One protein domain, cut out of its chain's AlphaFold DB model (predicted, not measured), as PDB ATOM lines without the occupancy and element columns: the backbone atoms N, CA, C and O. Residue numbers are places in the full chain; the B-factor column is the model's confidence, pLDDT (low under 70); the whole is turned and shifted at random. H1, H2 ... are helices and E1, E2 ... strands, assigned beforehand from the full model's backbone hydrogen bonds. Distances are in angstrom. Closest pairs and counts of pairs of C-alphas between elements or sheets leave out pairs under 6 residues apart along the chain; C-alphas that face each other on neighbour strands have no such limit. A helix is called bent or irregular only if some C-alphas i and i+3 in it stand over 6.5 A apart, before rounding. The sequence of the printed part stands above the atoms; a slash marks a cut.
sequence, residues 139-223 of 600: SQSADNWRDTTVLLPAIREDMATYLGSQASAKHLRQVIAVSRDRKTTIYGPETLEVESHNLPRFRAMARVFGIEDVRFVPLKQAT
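AT A GLANCE: This is residues 139 to 223 of the 600 residues of an uncharacterized protein of Rhizobium aethiopicum (UniProt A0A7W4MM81). A small sheet of three strands, E1 E2 E3, is covered on one face by two helices side by side, the long H1 slanting over E1 and the shorter H3 running back along part of H1; the sheet's other face is bare. These are two layers, helices on one face of a sheet. The printed part has 85 residues, in the order H1, H2, E1, E2, H3, E3; the sheet is mixed, in the order E1, E2, E3, and the class is mixed, helices and strands. It is compact, with a radius of gyration of the C-alphas of 12.2 A and spans of 35 by 26 by 19 A.

IN THESE COORDINATES: E1 is residues 176 to 180, E2 residues 183 to 188, 16.3 A long, and E3 residues 213 to 218, 16.6 A long, ending at C-alpha 218 (149.115, 153.795, 183.395). H1, residues 139 to 166, begins at C-alpha 139 (142.657, 155.618, 157.080) and is 35.3 A long. It has a kink of 56 degrees near residue 160 and is irregular, with C-alphas 162 and 165 9.3 A apart. H2 is residues 169 to 172, and H3 is residues 200 to 208, 13.2 A long.

HOW THE PARTS SIT: E1 and E2 form an antiparallel hairpin, with N 178 and O 185 at 2.9 A. E2 and E3 are parallel, with N 186 and O 215 at 2.8 A. E2, H3 and E3 make a strand-helix-strand unit, two parallel neighbour strands with a helix between, and its crossover is right-handed. H1 is on the sheet at a height over the sheet of 7.1 A, slantwise to E1 at 48 degrees on the local plane. With residues 150 to 158 alone it touches H3, closest at the C-alphas of Ala 154 and Phe 202, 4.9 A, at a shallow tilt of 15 degrees, opposite ways. H1 and H2 only just touch, through residues 156 to 160 of H1 alone, with 3 pairs of C-alphas within 8 A, the closest those of Arg 156 and Leu 172, 6.1 A. H2 is apart from H3 and E3. Of the O i to N i+4 pairs, 18 of 24 in H1 and 4 of 5 in H3 are within hydrogen-bond range; H2 is too short for such a pair.

THE WHOLE: The two C-alphas farthest apart, those of Val 208 and Thr 223, are 38.3 A apart. The printed part has no cut, and the link from E2 to H3, 11 residues, is long. The mean pLDDT of the printed part is 84.9; residues 196 to 197 and 220 to 223 are under 70.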
ATOM      1  N   SER A 139     142.224 156.653 156.134       86.81
ATOM      2  CA  SER A 139     142.657 155.618 157.080       86.81
ATOM      3  C   SER A 139     142.659 156.131 158.522       86.81
ATOM      4  O   SER A 139     142.128 155.473 159.411       86.81
ATOM      5  N   GLN A 140     143.134 157.360 158.740       81.50
ATOM      6  CA  GLN A 140     143.142 157.989 160.060       81.50
ATOM      7  C   GLN A 140     141.724 158.188 160.620       81.50
ATOM      8  O   GLN A 140     141.500 158.012 161.817       81.50
ATOM      9  N   SER A 141     140.750 158.549 159.778       74.38
ATOM     10  CA  SER A 141     139.352 158.678 160.207       74.38
ATOM     11  C   SER A 141     138.749 157.325 160.584       74.38
ATOM     12  O   SER A 141     138.018 157.247 161.572       74.38
ATOM     13  N   ALA A 142     139.080 156.266 159.840       82.00
ATOM     14  CA  ALA A 142     138.653 154.903 160.145       82.00
ATOM     15  C   ALA A 142     139.249 154.397 161.469       82.00
ATOM     16  O   ALA A 142     138.511 153.885 162.312       82.00
ATOM     17  N   ASP A 143     140.551 154.612 161.692       84.44
ATOM     18  CA  ASP A 143     141.238 154.279 162.945       84.44
ATOM     19  C   ASP A 143     140.632 155.029 164.136       84.44
ATOM     20  O   ASP A 143     140.282 154.419 165.147       84.44
ATOM     21  N   ASN A 144     140.426 156.342 163.995       81.38
ATOM     22  CA  ASN A 144     139.804 157.158 165.036       81.38
ATOM     23  C   ASN A 144     138.381 156.683 165.350       81.38
ATOM     24  O   ASN A 144     138.004 156.612 166.520       81.38
ATOM     25  N   TRP A 145     137.580 156.359 164.333       89.25
ATOM     26  CA  TRP A 145     136.232 155.827 164.526       89.25
ATOM     27  C   TRP A 145     136.256 154.470 165.238       89.25
ATOM     28  O   TRP A 145     135.546 154.308 166.230       89.25
ATOM     29  N   ARG A 146     137.109 153.529 164.807       91.62
ATOM     30  CA  ARG A 146     137.287 152.226 165.466       91.62
ATOM     31  C   ARG A 146     137.634 152.415 166.939       91.62
ATOM     32  O   ARG A 146     136.966 151.867 167.813       91.62
ATOM     33  N   ASP A 147     138.661 153.210 167.220       89.19
ATOM     34  CA  ASP A 147     139.203 153.339 168.567       89.19
ATOM     35  C   ASP A 147     138.240 154.086 169.500       89.19
ATOM     36  O   ASP A 147     138.053 153.671 170.641       89.19
ATOM     37  N   THR A 148     137.581 155.150 169.026       84.75
ATOM     38  CA  THR A 148     136.744 156.014 169.881       84.75
ATOM     39  C   THR A 148     135.270 155.624 169.935       84.75
ATOM     40  O   THR A 148     134.648 155.805 170.984       84.75
ATOM     41  N   THR A 149     134.712 155.092 168.845       84.31
ATOM     42  CA  THR A 149     133.281 154.767 168.722       84.31
ATOM     43  C   THR A 149     132.998 153.291 168.985       84.31
ATOM     44  O   THR A 149     131.917 152.980 169.470       84.31
ATOM     45  N   VAL A 150     133.949 152.389 168.709       89.31
ATOM     46  CA  VAL A 150     133.738 150.934 168.843       89.31
ATOM     47  C   VAL A 150     134.496 150.358 170.042       89.31
ATOM     48  O   VAL A 150     133.887 149.810 170.958       89.31
ATOM     49  N   LEU A 151     135.824 150.503 170.081       92.06
ATOM     50  CA  LEU A 151     136.662 149.836 171.087       92.06
ATOM     51  C   LEU A 151     136.601 150.510 172.461       92.06
ATOM     52  O   LEU A 151     136.456 149.827 173.471       92.06
ATOM     53  N   LEU A 152     136.694 151.841 172.527       91.62
ATOM     54  CA  LEU A 152     136.715 152.565 173.802       91.62
ATOM     55  C   LEU A 152     135.437 152.379 174.647       91.62
ATOM     56  O   LEU A 152     135.575 152.215 175.863       91.62
ATOM     57  N   PRO A 153     134.211 152.381 174.083       89.31
ATOM     58  CA  PRO A 153     133.010 152.036 174.843       89.31
ATOM     59  C   PRO A 153     133.055 150.617 175.417       89.31
ATOM     60  O   PRO A 153     132.804 150.458 176.610       89.31
ATOM     61  N   ALA A 154     133.461 149.622 174.617       90.19
ATOM     62  CA  ALA A 154     133.595 148.236 175.067       90.19
ATOM     63  C   ALA A 154     134.622 148.097 176.206       90.19
ATOM     64  O   ALA A 154     134.330 147.482 177.226       90.19
ATOM     65  N   ILE A 155     135.780 148.760 176.086       91.69
ATOM     66  CA  ILE A 155     136.806 148.812 177.141       91.69
ATOM     67  C   ILE A 155     136.231 149.390 178.435       91.69
ATOM     68  O   ILE A 155     136.427 148.829 179.509       91.69
ATOM     69  N   ARG A 156     135.528 150.526 178.355       91.12
ATOM     70  CA  ARG A 156     134.973 151.196 179.541       91.12
ATOM     71  C   ARG A 156     133.893 150.363 180.222       91.12
ATOM     72  O   ARG A 156     133.802 150.413 181.443       91.12
ATOM     73  N   GLU A 157     133.087 149.637 179.458       88.44
ATOM     74  CA  GLU A 157     132.042 148.759 179.988       88.44
ATOM     75  C   GLU A 157     132.624 147.518 180.669       88.44
ATOM     76  O   GLU A 157     132.228 147.208 181.794       88.44
ATOM     77  N   ASP A 158     133.624 146.879 180.054       90.75
ATOM     78  CA  ASP A 158     134.354 145.769 180.670       90.75
ATOM     79  C   ASP A 158     135.050 146.228 181.967       90.75
ATOM     80  O   ASP A 158     134.898 145.603 183.015       90.75
ATOM     81  N   MET A 159     135.740 147.378 181.942       90.38
ATOM     82  CA  MET A 159     136.379 147.963 183.130       90.38
ATOM     83  C   MET A 159     135.372 148.307 184.231       90.38
ATOM     84  O   MET A 159     135.638 148.042 185.401       90.38
ATOM     85  N   ALA A 160     134.223 148.894 183.881       88.00
ATOM     86  CA  ALA A 160     133.169 149.208 184.845       88.00
ATOM     87  C   ALA A 160     132.611 147.939 185.502       88.00
ATOM     88  O   ALA A 160     132.389 147.917 186.710       88.00
ATOM     89  N   THR A 161     132.427 146.884 184.707       87.69
ATOM     90  CA  THR A 161     131.945 145.581 185.176       87.69
ATOM     91  C   THR A 161     132.955 144.915 186.104       87.69
ATOM     92  O   THR A 161     132.587 144.445 187.176       87.69
ATOM     93  N   TYR A 162     134.233 144.901 185.718       86.12
ATOM     94  CA  TYR A 162     135.278 144.185 186.444       86.12
ATOM     95  C   TYR A 162     135.723 144.899 187.727       86.12
ATOM     96  O   TYR A 162     135.862 144.277 188.776       86.12
ATOM     97  N   LEU A 163     135.931 146.216 187.662       85.25
ATOM     98  CA  LEU A 163     136.483 147.000 188.772       85.25
ATOM     99  C   LEU A 163     135.407 147.564 189.715       85.25
ATOM    100  O   LEU A 163     135.729 148.081 190.789       85.25
ATOM    101  N   GLY A 164     134.133 147.522 189.314       83.81
ATOM    102  CA  GLY A 164     133.003 147.994 190.111       83.81
ATOM    103  C   GLY A 164     133.197 149.422 190.635       83.81
ATOM    104  O   GLY A 164     133.346 150.377 189.873       83.81
ATOM    105  N   SER A 165     133.217 149.579 191.962       75.94
ATOM    106  CA  SER A 165     133.332 150.884 192.628       75.94
ATOM    107  C   SER A 165     134.663 151.609 192.378       75.94
ATOM    108  O   SER A 165     134.711 152.837 192.481       75.94
ATOM    109  N   GLN A 166     135.733 150.894 192.006       72.25
ATOM    110  CA  GLN A 166     137.031 151.498 191.681       72.25
ATOM    111  C   GLN A 166     136.988 152.255 190.337       72.25
ATOM    112  O   GLN A 166     137.620 153.309 190.169       72.25
ATOM    113  N   ALA A 167     136.147 151.792 189.406       77.06
ATOM    114  CA  ALA A 167     135.889 152.409 188.110       77.06
ATOM    115  C   ALA A 167     134.836 153.524 188.189       77.06
ATOM    116  O   ALA A 167     133.813 153.513 187.503       77.06
ATOM    117  N   SER A 168     135.104 154.548 189.008       76.69
ATOM    118  CA  SER A 168     134.242 155.732 189.041       76.69
ATOM    119  C   SER A 168     134.076 156.329 187.635       76.69
ATOM    120  O   SER A 168     135.014 156.351 186.830       76.69
ATOM    121  N   ALA A 169     132.905 156.909 187.346       71.75
ATOM    122  CA  ALA A 169     132.651 157.569 186.061       71.75
ATOM    123  C   ALA A 169     133.693 158.661 185.728       71.75
ATOM    124  O   ALA A 169     133.929 158.960 184.557       71.75
ATOM    125  N   LYS A 170     134.336 159.249 186.748       73.81
ATOM    126  CA  LYS A 170     135.447 160.197 186.593       73.81
ATOM    127  C   LYS A 170     136.710 159.509 186.065       73.81
ATOM    128  O   LYS A 170     137.323 160.040 185.144       73.81
ATOM    129  N   HIS A 171     137.080 158.354 186.615       78.94
ATOM    130  CA  HIS A 171     138.263 157.602 186.186       78.94
ATOM    131  C   HIS A 171     138.078 157.025 184.778       78.94
ATOM    132  O   HIS A 171     138.944 157.204 183.926       78.94
ATOM    133  N   LEU A 172     136.913 156.438 184.480       82.38
ATOM    134  CA  LEU A 172     136.625 155.859 183.159       82.38
ATOM    135  C   LEU A 172     136.690 156.893 182.022       82.38
ATOM    136  O   LEU A 172     137.094 156.572 180.903       82.38
ATOM    137  N   ARG A 173     136.343 158.160 182.291       80.88
ATOM    138  CA  ARG A 173     136.462 159.259 181.312       80.88
ATOM    139  C   ARG A 173     137.905 159.601 180.942       80.88
ATOM    140  O   ARG A 173     138.112 160.183 179.883       80.88
ATOM    141  N   GLN A 174     138.873 159.260 181.790       82.81
ATOM    142  CA  GLN A 174     140.299 159.479 181.537       82.81
ATOM    143  C   GLN A 174     140.919 158.357 180.693       82.81
ATOM    144  O   GLN A 174     142.069 158.479 180.283       82.81
ATOM    145  N   VAL A 175     140.163 157.288 180.421       88.25
ATOM    146  CA  VAL A 175     140.616 156.178 179.585       88.25
ATOM    147  C   VAL A 175     140.604 156.585 178.114       88.25
ATOM    148  O   VAL A 175     139.600 157.118 177.623       88.25
ATOM    149  N   ILE A 176     141.707 156.300 177.424       89.50
ATOM    150  CA  ILE A 176     141.924 156.500 175.989       89.50
ATOM    151  C   ILE A 176     142.371 155.164 175.395       89.50
ATOM    152  O   ILE A 176     143.200 154.475 175.983       89.50
ATOM    153  N   ALA A 177     141.854 154.812 174.222       91.50
ATOM    154  CA  ALA A 177     142.303 153.654 173.458       91.50
ATOM    155  C   ALA A 177     142.957 154.132 172.162       91.50
ATOM    156  O   ALA A 177     142.424 155.018 171.496       91.50
ATOM    157  N   VAL A 178     144.113 153.563 171.828       91.75
ATOM    158  CA  VAL A 178     144.810 153.799 170.560       91.75
ATOM    159  C   VAL A 178     145.250 152.456 170.012       91.75
ATOM    160  O   VAL A 178     146.040 151.764 170.659       91.75
ATOM    161  N   SER A 179     144.775 152.091 168.828       92.50
ATOM    162  CA  SER A 179     145.167 150.845 168.177       92.50
ATOM    163  C   SER A 179     146.091 151.117 166.998       92.50
ATOM    164  O   SER A 179     145.882 152.040 166.214       92.50
ATOM    165  N   ARG A 180     147.151 150.316 166.900       88.00
ATOM    166  CA  ARG A 180     148.101 150.302 165.788       88.00
ATOM    167  C   ARG A 180     148.399 148.860 165.428       88.00
ATOM    168  O   ARG A 180     148.663 148.041 166.311       88.00
ATOM    169  N   ASP A 181     148.362 148.569 164.135       86.25
ATOM    170  CA  ASP A 181     148.531 147.221 163.602       86.25
ATOM    171  C   ASP A 181     147.580 146.237 164.306       86.25
ATOM    172  O   ASP A 181     146.368 146.437 164.334       86.25
ATOM    173  N   ARG A 182     148.129 145.192 164.930       91.50
ATOM    174  CA  ARG A 182     147.369 144.155 165.638       91.50
ATOM    175  C   ARG A 182     147.271 144.398 167.148       91.50
ATOM    176  O   ARG A 182     146.953 143.462 167.881       91.50
ATOM    177  N   LYS A 183     147.578 145.611 167.632       93.62
ATOM    178  CA  LYS A 183     147.678 145.921 169.069       93.62
ATOM    179  C   LYS A 183     146.863 147.152 169.466       93.62
ATOM    180  O   LYS A 183     146.964 148.194 168.825       93.62
ATOM    181  N   THR A 184     146.149 147.080 170.589       95.12
ATOM    182  CA  THR A 184     145.524 148.244 171.244       95.12
ATOM    183  C   THR A 184     146.286 148.621 172.511       95.12
ATOM    184  O   THR A 184     146.516 147.794 173.390       95.12
ATOM    185  N   THR A 185     146.654 149.893 172.637       94.06
ATOM    186  CA  THR A 185     147.182 150.466 173.879       94.06
ATOM    187  C   THR A 185     146.084 151.256 174.578       94.06
ATOM    188  O   THR A 185     145.520 152.188 174.002       94.06
ATOM    189  N   ILE A 186     145.789 150.882 175.818       93.19
ATOM    190  CA  ILE A 186     144.830 151.560 176.686       93.19
ATOM    191  C   ILE A 186     145.611 152.440 177.655       93.19
ATOM    192  O   ILE A 186     146.424 151.941 178.427       93.19
ATOM    193  N   TYR A 187     145.355 153.740 177.629       90.31
ATOM    194  CA  TYR A 187     145.918 154.704 178.567       90.31
ATOM    195  C   TYR A 187     144.859 155.071 179.601       90.31
ATOM    196  O   TYR A 187     143.755 155.451 179.219       90.31
ATOM    197  N   GLY A 188     145.170 154.996 180.892       88.94
ATOM    198  CA  GLY A 188     144.225 155.358 181.953       88.94
ATOM    199  C   GLY A 188     144.884 155.470 183.330       88.94
ATOM    200  O   GLY A 188     146.071 155.192 183.450       88.94
ATOM    201  N   PRO A 189     144.154 155.894 184.374       84.88
ATOM    202  CA  PRO A 189     144.666 155.926 185.746       84.88
ATOM    203  C   PRO A 189     145.184 154.559 186.197       84.88
ATOM    204  O   PRO A 189     144.564 153.552 185.883       84.88
ATOM    205  N   GLU A 190     146.258 154.524 186.987       83.75
ATOM    206  CA  GLU A 190     146.835 153.282 187.538       83.75
ATOM    207  C   GLU A 190     145.814 152.453 188.331       83.75
ATOM    208  O   GLU A 190     145.788 151.233 188.240       83.75
ATOM    209  N   THR A 191     144.865 153.112 189.000       82.06
ATOM    210  CA  THR A 191     143.749 152.450 189.695       82.06
ATOM    211  C   THR A 191     142.793 151.693 188.767       82.06
ATOM    212  O   THR A 191     141.894 151.019 189.254       82.06
ATOM    213  N   LEU A 192     142.904 151.885 187.448       83.44
ATOM    214  CA  LEU A 192     142.131 151.187 186.422       83.44
ATOM    215  C   LEU A 192     142.988 150.202 185.621       83.44
ATOM    216  O   LEU A 192     142.605 149.841 184.508       83.44
ATOM    217  N   GLU A 193     144.156 149.808 186.127       83.12
ATOM    218  CA  GLU A 193     144.928 148.754 185.487       83.12
ATOM    219  C   GLU A 193     144.116 147.455 185.482       83.12
ATOM    220  O   GLU A 193     143.675 146.957 186.515       83.12
ATOM    221  N   VAL A 194     143.870 146.941 184.277       79.19
ATOM    222  CA  VAL A 194     143.099 145.721 184.050       79.19
ATOM    223  C   VAL A 194     143.910 144.811 183.147       79.19
ATOM    224  O   VAL A 194     144.387 145.223 182.086       79.19
ATOM    225  N   GLU A 195     144.056 143.557 183.566       74.88
ATOM    226  CA  GLU A 195     144.696 142.540 182.743       74.88
ATOM    227  C   GLU A 195     143.899 142.258 181.466       74.88
ATOM    228  O   GLU A 195     142.668 142.285 181.444       74.88
ATOM    229  N   SER A 196     144.608 141.909 180.391       64.25
ATOM    230  CA  SER A 196     144.021 141.732 179.060       64.25
ATOM    231  C   SER A 196     142.860 140.732 179.010       64.25
ATOM    232  O   SER A 196     142.032 140.820 178.102       64.25
ATOM    233  N   HIS A 197     142.818 139.745 179.911       68.25
ATOM    234  CA  HIS A 197     141.807 138.685 179.947       68.25
ATOM    235  C   HIS A 197     140.468 139.130 180.554       68.25
ATOM    236  O   HIS A 197     139.456 138.481 180.310       68.25
ATOM    237  N   ASN A 198     140.442 140.273 181.240       82.31
ATOM    238  CA  ASN A 198     139.257 140.846 181.885       82.31
ATOM    239  C   ASN A 198     138.505 141.848 180.989       82.31
ATOM    240  O   ASN A 198     137.728 142.661 181.478       82.31
ATOM    241  N   LEU A 199     138.744 141.792 179.673       89.44
ATOM    242  CA  LEU A 199     138.140 142.670 178.666       89.44
ATOM    243  C   LEU A 199     137.402 141.861 177.570       89.44
ATOM    244  O   LEU A 199     137.831 141.864 176.408       89.44
ATOM    245  N   PRO A 200     136.362 141.075 177.916       90.62
ATOM    246  CA  PRO A 200     135.710 140.151 176.988       90.62
ATOM    247  C   PRO A 200     134.981 140.849 175.831       90.62
ATOM    248  O   PRO A 200     135.167 140.433 174.682       90.62
ATOM    249  N   ARG A 201     134.215 141.920 176.088       90.00
ATOM    250  CA  ARG A 201     133.486 142.644 175.034       90.00
ATOM    251  C   ARG A 201     134.455 143.367 174.107       90.00
ATOM    252  O   ARG A 201     134.314 143.308 172.885       90.00
ATOM    253  N   PHE A 202     135.496 143.988 174.662       92.88
ATOM    254  CA  PHE A 202     136.579 144.558 173.862       92.88
ATOM    255  C   PHE A 202     137.224 143.495 172.969       92.88
ATOM    256  O   PHE A 202     137.387 143.744 171.780       92.88
ATOM    257  N   ARG A 203     137.561 142.308 173.493       91.44
ATOM    258  CA  ARG A 203     138.181 141.234 172.695       91.44
ATOM    259  C   ARG A 203     137.287 140.785 171.543       91.44
ATOM    260  O   ARG A 203     137.794 140.567 170.441       91.44
ATOM    261  N   ALA A 204     135.982 140.653 171.777       91.19
ATOM    262  CA  ALA A 204     135.030 140.302 170.729       91.19
ATOM    263  C   ALA A 204     135.035 141.347 169.599       91.19
ATOM    264  O   ALA A 204     135.155 140.983 168.428       91.19
ATOM    265  N   MET A 205     135.022 142.638 169.946       92.31
ATOM    266  CA  MET A 205     135.094 143.742 168.979       92.31
ATOM    267  C   MET A 205     136.458 143.855 168.286       92.31
ATOM    268  O   MET A 205     136.531 144.020 167.071       92.31
ATOM    269  N   ALA A 206     137.553 143.734 169.032       92.69
ATOM    270  CA  ALA A 206     138.924 143.866 168.546       92.69
ATOM    271  C   ALA A 206     139.248 142.837 167.450       92.69
ATOM    272  O   ALA A 206     139.845 143.179 166.423       92.69
ATOM    273  N   ARG A 207     138.760 141.597 167.606       92.62
ATOM    274  CA  ARG A 207     138.913 140.525 166.607       92.62
ATOM    275  C   ARG A 207     138.301 140.871 165.254       92.62
ATOM    276  O   ARG A 207     138.835 140.452 164.229       92.62
ATOM    277  N   VAL A 208     137.221 141.655 165.226       93.06
ATOM    278  CA  VAL A 208     136.591 142.107 163.975       93.06
ATOM    279  C   VAL A 208     137.577 142.907 163.120       93.06
ATOM    280  O   VAL A 208     137.559 142.787 161.897       93.06
ATOM    281  N   PHE A 209     138.487 143.644 163.761       93.38
ATOM    282  CA  PHE A 209     139.509 144.471 163.116       93.38
ATOM    283  C   PHE A 209     140.895 143.810 163.062       93.38
ATOM    284  O   PHE A 209     141.866 144.464 162.695       93.38
ATOM    285  N   GLY A 210     141.013 142.526 163.420       92.00
ATOM    286  CA  GLY A 210     142.285 141.794 163.387       92.00
ATOM    287  C   GLY A 210     143.273 142.151 164.506       92.00
ATOM    288  O   GLY A 210     144.457 141.818 164.395       92.00
ATOM    289  N   ILE A 211     142.793 142.804 165.569       94.19
ATOM    290  CA  ILE A 211     143.572 143.145 166.764       94.19
ATOM    291  C   ILE A 211     143.633 141.920 167.685       94.19
ATOM    292  O   ILE A 211     142.604 141.331 168.019       94.19
ATOM    293  N   GLU A 212     144.846 141.546 168.087       90.12
ATOM    294  CA  GLU A 212     145.132 140.350 168.890       90.12
ATOM    295  C   GLU A 212     145.647 140.694 170.288       90.12
ATOM    296  O   GLU A 212     145.297 140.012 171.251       90.12
ATOM    297  N   ASP A 213     146.423 141.776 170.411       88.38
ATOM    298  CA  ASP A 213     147.058 142.166 171.666       88.38
ATOM    299  C   ASP A 213     146.424 143.422 172.265       88.38
ATOM    300  O   ASP A 213     146.062 144.373 171.567       88.38
ATOM    301  N   VAL A 214     146.395 143.473 173.596       91.50
ATOM    302  CA  VAL A 214     146.054 144.679 174.347       91.50
ATOM    303  C   VAL A 214     147.036 144.889 175.485       91.50
ATOM    304  O   VAL A 214     147.431 143.948 176.172       91.50
ATOM    305  N   ARG A 215     147.428 146.145 175.682       91.25
ATOM    306  CA  ARG A 215     148.301 146.569 176.772       91.25
ATOM    307  C   ARG A 215     147.681 147.753 177.491       91.25
ATOM    308  O   ARG A 215     147.290 148.723 176.846       91.25
ATOM    309  N   PHE A 216     147.689 147.706 178.816       90.31
ATOM    310  CA  PHE A 216     147.426 148.876 179.639       90.31
ATOM    311  C   PHE A 216     148.725 149.662 179.879       90.31
ATOM    312  O   PHE A 216     149.794 149.088 180.099       90.31
ATOM    313  N   VAL A 217     148.648 150.984 179.782       90.38
ATOM    314  CA  VAL A 217     149.724 151.911 180.127       90.38
ATOM    315  C   VAL A 217     149.153 152.897 181.140       90.38
ATOM    316  O   VAL A 217     148.331 153.738 180.758       90.38
ATOM    317  N   PRO A 218     149.573 152.831 182.415       85.19
ATOM    318  CA  PRO A 218     149.115 153.795 183.395       85.19
ATOM    319  C   PRO A 218     149.564 155.189 182.958       85.19
ATOM    320  O   PRO A 218     150.751 155.470 182.761       85.19
ATOM    321  N   LEU A 219     148.597 156.086 182.804       80.62
ATOM    322  CA  LEU A 219     148.851 157.511 182.796       80.62
ATOM    323  C   LEU A 219     149.333 157.834 184.200       80.62
ATOM    324  O   LEU A 219     148.522 157.915 185.125       80.62
ATOM    325  N   LYS A 220     150.654 157.992 184.362       63.66
ATOM    326  CA  LYS A 220     151.209 158.569 185.585       63.66
ATOM    327  C   LYS A 220     150.397 159.825 185.855       63.66
ATOM    328  O   LYS A 220     150.404 160.745 185.030       63.66
ATOM    329  N   GLN A 221     149.666 159.851 186.974       53.16
ATOM    330  CA  GLN A 221     149.189 161.125 187.483       53.16
ATOM    331  C   GLN A 221     150.441 161.981 187.536       53.16
ATOM    332  O   GLN A 221     151.429 161.584 188.154       53.16
ATOM    333  N   ALA A 222     150.451 163.089 186.799       47.94
ATOM    334  CA  ALA A 222     151.490 164.064 187.017       47.94
ATOM    335  C   ALA A 222     151.417 164.352 188.516       47.94
ATOM    336  O   ALA A 222     150.426 164.927 188.973       47.94
ATOM    337  N   THR A 223     152.422 163.913 189.277       46.03
ATOM    338  CA  THR A 223     152.739 164.424 190.607       46.03
ATOM    339  C   THR A 223     153.178 165.864 190.383       46.03
ATOM    340  O   THR A 223     154.349 166.212 190.460       46.03
TER     341      THR A 223